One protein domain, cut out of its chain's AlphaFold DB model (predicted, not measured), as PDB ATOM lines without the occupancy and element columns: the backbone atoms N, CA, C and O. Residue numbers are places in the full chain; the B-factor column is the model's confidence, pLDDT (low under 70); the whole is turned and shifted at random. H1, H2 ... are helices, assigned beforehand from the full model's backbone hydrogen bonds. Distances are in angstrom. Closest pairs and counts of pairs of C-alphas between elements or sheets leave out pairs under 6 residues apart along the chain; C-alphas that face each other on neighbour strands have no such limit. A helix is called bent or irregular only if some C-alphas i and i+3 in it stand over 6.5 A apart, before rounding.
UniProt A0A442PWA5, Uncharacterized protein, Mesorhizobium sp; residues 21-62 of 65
ATOM      1  N   ALA A  21     -13.924  21.691  19.868       93.06
ATOM      2  CA  ALA A  21     -13.204  22.416  18.824       93.06
ATOM      3  C   ALA A  21     -11.878  23.028  19.313       93.06
ATOM      4  O   ALA A  21     -10.889  23.024  18.580       93.06
ATOM      5  N   ARG A  22     -11.839  23.563  20.541       94.69
ATOM      6  CA  ARG A  22     -10.612  24.117  21.124       94.69
ATOM      7  C   ARG A  22      -9.610  23.014  21.437       94.69
ATOM      8  O   ARG A  22      -8.434  23.193  21.135       94.69
ATOM      9  N   GLN A  23     -10.072  21.902  22.006       94.62
ATOM     10  CA  GLN A  23      -9.220  20.759  22.321       94.62
ATOM     11  C   GLN A  23      -8.581  20.182  21.052       94.62
ATOM     12  O   GLN A  23      -7.357  20.198  20.933       94.62
ATOM     13  N   VAL A  24      -9.402  19.802  20.069       96.50
ATOM     14  CA  VAL A  24      -8.930  19.236  18.796       96.50
ATOM     15  C   VAL A  24      -7.971  20.194  18.094       96.50
ATOM     16  O   VAL A  24      -6.923  19.772  17.607       96.50
ATOM     17  N   TRP A  25      -8.270  21.498  18.070       96.69
ATOM     18  CA  TRP A  25      -7.370  22.467  17.448       96.69
ATOM     19  C   TRP A  25      -6.007  22.500  18.148       96.69
ATOM     20  O   TRP A  25      -4.993  22.445  17.460       96.69
ATOM     21  N   CYS A  26      -5.963  22.547  19.483       96.56
ATOM     22  CA  CYS A  26      -4.700  22.572  20.225       96.56
ATOM     23  C   CYS A  26      -3.883  21.279  20.090       96.56
ATOM     24  O   CYS A  26      -2.660  21.351  20.115       96.56
ATOM     25  N   GLU A  27      -4.532  20.124  19.938       97.12
ATOM     26  CA  GLU A  27      -3.857  18.829  19.751       97.12
ATOM     27  C   GLU A  27      -3.191  18.704  18.371       97.12
ATOM     28  O   GLU A  27      -2.145  18.073  18.244       97.12
ATOM     29  N   HIS A  28      -3.764  19.333  17.341       97.50
ATOM     30  CA  HIS A  28      -3.327  19.173  15.947       97.50
ATOM     31  C   HIS A  28      -2.512  20.353  15.404       97.50
ATOM     32  O   HIS A  28      -2.139  20.365  14.233       97.50
ATOM     33  N   ASN A  29      -2.268  21.379  16.216       98.00
ATOM     34  CA  ASN A  29      -1.601  22.601  15.783       98.00
ATOM     35  C   ASN A  29      -0.414  22.921  16.686       98.00
ATOM     36  O   ASN A  29      -0.387  22.579  17.866       98.00
ATOM     37  N   GLN A  30       0.564  23.628  16.127       97.25
ATOM     38  CA  GLN A  30       1.751  24.090  16.839       97.25
ATOM     39  C   GLN A  30       2.079  25.516  16.418       97.25
ATOM     40  O   GLN A  30       1.697  25.968  15.340       97.25
ATOM     41  N   GLN A  31       2.793  26.233  17.280       96.50
ATOM     42  CA  GLN A  31       3.142  27.620  17.030       96.50
ATOM     43  C   GLN A  31       4.012  27.768  15.779       96.50
ATOM     44  O   GLN A  31       5.019  27.081  15.621       96.50
ATOM     45  N   ARG A  32       3.660  28.722  14.915       96.62
ATOM     46  CA  ARG A  32       4.473  29.071  13.747       96.62
ATOM     47  C   ARG A  32       5.595  30.003  14.191       96.62
ATOM     48  O   ARG A  32       5.318  31.100  14.674       96.62
ATOM     49  N   ARG A  33       6.848  29.576  14.026       95.81
ATOM     50  CA  ARG A  33       8.053  30.360  14.356       95.81
ATOM     51  C   ARG A  33       8.938  30.532  13.110       95.81
ATOM     52  O   ARG A  33       9.987  29.897  13.027       95.81
ATOM     53  N   PRO A  34       8.493  31.312  12.104       96.06
ATOM     54  CA  PRO A  34       9.299  31.582  10.914       96.06
ATOM     55  C   PRO A  34      10.604  32.305  11.278       96.06
ATOM     56  O   PRO A  34      10.662  33.047  12.260       96.06
ATOM     57  N   SER A  35      11.653  32.096  10.480       97.69
ATOM     58  CA  SER A  35      12.914  32.823  10.644       97.69
ATOM     59  C   SER A  35      12.747  34.303  10.292       97.69
ATOM     60  O   SER A  35      11.834  34.678   9.556       97.69
ATOM     61  N   VAL A  36      13.668  35.150  10.759       97.12
ATOM     62  CA  VAL A  36      13.678  36.586  10.420       97.12
ATOM     63  C   VAL A  36      13.707  36.801   8.905       97.12
ATOM     64  O   VAL A  36      12.986  37.653   8.402       97.12
ATOM     65  N   ALA A  37      14.481  35.997   8.171       98.12
ATOM     66  CA  ALA A  37      14.545  36.073   6.712       98.12
ATOM     67  C   ALA A  37      13.192  35.755   6.056       98.12
ATOM     68  O   ALA A  37      12.789  36.437   5.120       98.12
ATOM     69  N   VAL A  38      12.467  34.761   6.581       97.94
ATOM     70  CA  VAL A  38      11.119  34.425   6.104       97.94
ATOM     71  C   VAL A  38      10.139  35.552   6.422       97.94
ATOM     72  O   VAL A  38       9.392  35.960   5.543       97.94
ATOM     73  N   VAL A  39      10.173  36.107   7.636       97.25
ATOM     74  CA  VAL A  39       9.317  37.244   8.019       97.25
ATOM     75  C   VAL A  39       9.604  38.480   7.163       97.25
ATOM     76  O   VAL A  39       8.674  39.167   6.763       97.25
ATOM     77  N   ALA A  40      10.871  38.752   6.845       97.81
ATOM     78  CA  ALA A  40      11.261  39.877   5.997       97.81
ATOM     79  C   ALA A  40      10.794  39.726   4.540       97.81
ATOM     80  O   ALA A  40      10.619  40.727   3.850       97.81
ATOM     81  N   ALA A  41      10.596  38.488   4.080       98.25
ATOM     82  CA  ALA A  41      10.077  38.183   2.752       98.25
ATOM     83  C   ALA A  41       8.539  38.099   2.701       98.25
ATOM     84  O   ALA A  41       7.978  38.084   1.607       98.25
ATOM     85  N   MET A  42       7.857  38.038   3.850       98.44
ATOM     86  CA  MET A  42       6.397  37.990   3.909       98.44
ATOM     87  C   MET A  42       5.782  39.324   3.490       98.44
ATOM     88  O   MET A  42       6.188  40.405   3.920       98.44
ATOM     89  N   THR A  43       4.715  39.237   2.710       98.56
ATOM     90  CA  THR A  43       3.779  40.336   2.516       98.56
ATOM     91  C   THR A  43       3.025  40.635   3.812       98.56
ATOM     92  O   THR A  43       2.954  39.823   4.741       98.56
ATOM     93  N   ARG A  44       2.407  41.819   3.884       98.12
ATOM     94  CA  ARG A  44       1.617  42.195   5.059       98.12
ATOM     95  C   ARG A  44       0.468  41.212   5.358       98.12
ATOM     96  O   ARG A  44       0.361  40.817   6.518       98.12
ATOM     97  N   PRO A  45      -0.338  40.770   4.371       98.62
ATOM     98  CA  PRO A  45      -1.389  39.784   4.617       98.62
ATOM     99  C   PRO A  45      -0.859  38.458   5.175       98.62
ATOM    100  O   PRO A  45      -1.414  37.943   6.140       98.62
ATOM    101  N   GLU A  46       0.253  37.940   4.645       98.25
ATOM    102  CA  GLU A  46       0.853  36.688   5.132       98.25
ATOM    103  C   GLU A  46       1.316  36.810   6.589       98.25
ATOM    104  O   GLU A  46       1.096  35.911   7.407       98.25
ATOM    105  N   LEU A  47       1.922  37.948   6.942       97.94
ATOM    106  CA  LEU A  47       2.320  38.221   8.318       97.94
ATOM    107  C   LEU A  47       1.101  38.322   9.249       97.94
ATOM    108  O   LEU A  47       1.122  37.785  10.360       97.94
ATOM    109  N   ASP A  48       0.027  38.972   8.802       98.38
ATOM    110  CA  ASP A  48      -1.213  39.097   9.569       98.38
ATOM    111  C   ASP A  48      -1.890  37.728   9.779       98.38
ATOM    112  O   ASP A  48      -2.375  37.449  10.878       98.38
ATOM    113  N   GLU A  49      -1.845  36.825   8.796       98.31
ATOM    114  CA  GLU A  49      -2.333  35.447   8.938       98.31
ATOM    115  C   GLU A  49      -1.539  34.647   9.978       98.31
ATOM    116  O   GLU A  49      -2.124  33.976  10.838       98.31
ATOM    117  N   VAL A  50      -0.205  34.732   9.945       97.69
ATOM    118  CA  VAL A  50       0.659  34.081  10.943       97.69
ATOM    119  C   VAL A  50       0.370  34.628  12.341       97.69
ATOM    120  O   VAL A  50       0.226  33.852  13.292       97.69
ATOM    121  N   ASN A  51       0.222  35.946  12.466       97.25
ATOM    122  CA  ASN A  51      -0.104  36.602  13.728       97.25
ATOM    123  C   ASN A  51      -1.493  36.205  14.241       97.25
ATOM    124  O   ASN A  51      -1.645  35.905  15.426       97.25
ATOM    125  N   ALA A  52      -2.503  36.135  13.371       98.06
ATOM    126  CA  ALA A  52      -3.847  35.699  13.734       98.06
ATOM    127  C   ALA A  52      -3.861  34.234  14.203       98.06
ATOM    128  O   ALA A  52      -4.467  33.915  15.234       98.06
ATOM    129  N   TYR A  53      -3.143  33.356  13.496       98.00
ATOM    130  CA  TYR A  53      -2.984  31.946  13.851       98.00
ATOM    131  C   TYR A  53      -2.310  31.775  15.221       98.00
ATOM    132  O   TYR A  53      -2.855  31.121  16.115       98.00
ATOM    133  N   ASN A  54      -1.156  32.416  15.428       97.69
ATOM    134  CA  ASN A  54      -0.434  32.352  16.698       97.69
ATOM    135  C   ASN A  54      -1.218  33.027  17.833       97.69
ATOM    136  O   ASN A  54      -1.238  32.519  18.954       97.69
ATOM    137  N   GLY A  55      -1.942  34.112  17.547       97.81
ATOM    138  CA  GLY A  55      -2.826  34.782  18.499       97.81
ATOM    139  C   GLY A  55      -3.982  33.890  18.956       97.81
ATOM    140  O   GLY A  55      -4.336  33.891  20.139       97.81
ATOM    141  N   LYS A  56      -4.544  33.069  18.059       97.38
ATOM    142  CA  LYS A  56      -5.500  32.024  18.442       97.38
ATOM    143  C   LYS A  56      -4.848  31.012  19.382       97.38
ATOM    144  O   LYS A  56      -5.414  30.736  20.437       97.38
ATOM    145  N   GLY A  57      -3.659  30.512  19.055       97.44
ATOM    146  CA  GLY A  57      -2.942  29.554  19.900       97.44
ATOM    147  C   GLY A  57      -2.529  30.104  21.269       97.44
ATOM    148  O   GLY A  57      -2.611  29.387  22.265       97.44
ATOM    149  N   ALA A  58      -2.201  31.392  21.371       97.38
ATOM    150  CA  ALA A  58      -1.971  32.052  22.655       97.38
ATOM    151  C   ALA A  58      -3.239  32.037  23.528       97.38
ATOM    152  O   ALA A  58      -3.191  31.634  24.692       97.38
ATOM    153  N   ARG A  59      -4.399  32.392  22.953       95.00
ATOM    154  CA  ARG A  59      -5.688  32.400  23.669       95.00
ATOM    155  C   ARG A  59      -6.195  30.998  24.010       95.00
ATOM    156  O   ARG A  59      -6.762  30.786  25.078       95.00
ATOM    157  N   TRP A  60      -6.047  30.045  23.092       95.12
ATOM    158  CA  TRP A  60      -6.663  28.720  23.202       95.12
ATOM    159  C   TRP A  60      -5.738  27.691  23.846       95.12
ATOM    160  O   TRP A  60      -6.187  26.895  24.668       95.12
ATOM    161  N   CYS A  61      -4.452  27.721  23.529       95.38
ATOM    162  CA  CYS A  61      -3.511  26.655  23.872       95.38
ATOM    163  C   CYS A  61      -2.398  27.127  24.816       95.38
ATOM    164  O   CYS A  61      -1.509  26.349  25.149       95.38
ATOM    165  N   ARG A  62      -2.453  28.389  25.272       94.38
ATOM    166  CA  ARG A  62      -1.438  29.022  26.132       94.38
ATOM    167  C   ARG A  62      -0.040  29.046  25.504       94.38
ATOM    168  O   ARG A  62       0.955  29.039  26.230       94.38
TER     169      ARG A  62
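This is residues 21 to 62 of the 65 residues of an uncharacterized protein of Mesorhizobium sp (UniProt A0A442PWA5). One long helix, H3, forms one side of an elongated, loosely built shape, with a short helix near each of its ends: H1 at the end of H3 where residues 57 to 61 lie, and H2 near its start. A stretch with no named element, residues 29 to 35, spans the length between H1 and H2, and after H2 the backbone turns and H3 folds back until its last turns meet H1. The printed part has 42 residues with three named helices in the order H1, H2, H3 and no named strand, and the class is all helix. The whole is loose, with a radius of gyration of the C-alphas of 11.5 A. Its C-alphas span 33 by 16 by 14 A along their three main axes, which is only just elongated.

Along the printed part, H1 comes first with residues 21 to 28. A short link of 7 residues joins it to H2, residues 36 to 41. H1 and H2 are apart, though they follow each other in the chain. A tight link of 2 residues then joins H2 to H3, residues 44 to 61. H2 and H3 are close but not clearly touching, with 1 pair of C-alphas within 8 A. Their closest C-alphas are those of Val 39 and Leu 47, 7.1 A apart. The two helices run opposite ways at a steep tilt of 46 degrees, and their centres are 16.0 A apart. Farther along the same helix, H3 touches H1 with residues 57 to 61 alone. There 4 pairs of C-alphas are within 8 A, and the closest C-alphas are those of Cys 26 and Cys 61, 5.6 A apart. The lines of H1 and H3 are about perpendicular, at 74 degrees, and their centres are 15.1 A apart. In H1, H2 and H3 every pair of O of residue i and N of residue i+4 is within hydrogen-bond range. None of the three helices is bent or irregular.

The first helix, H1, begins at Ala 21, whose C-alpha is at (-13.204, 22.416, 18.824), and ends at His 28, with its C-alpha at (-3.327, 19.173, 15.947). Its 8 residues measure 10.8 A from first to last C-alpha. Residues 29 to 35 follow, from C-alpha 29 at (-1.601, 22.601, 15.783) to C-alpha 35 at (12.914, 32.823, 10.644). H2 has 6 residues, Val 36 to Ala 41, and measures 8.6 A from first to last C-alpha. Met 42 and Thr 43 come between H2 and H3. H3, the longest helix with 18 residues, runs from Arg 44, C-alpha at (1.617, 42.195, 5.059), to Cys 61, C-alpha at (-3.511, 26.655, 23.872). It measures 24.9 A from first to last C-alpha. Arg 62 follows it as the last printed residue.

The two C-alphas farthest apart are those of Ala 21, in H1, and Ala 37, in H2, at 33.2 A. The first and last printed C-alphas, those of Ala 21 and Arg 62, are 15.3 A apart. The printed part runs from residue 21 to residue 62 without a gap and is one domain of a full chain of 65 residues. Neither of its two links is long: the one from H1 to H2 is short and the one from H2 to H3 is tight. The mean pLDDT of the printed part is 97.1, and no printed residue is under 70 in this predicted model.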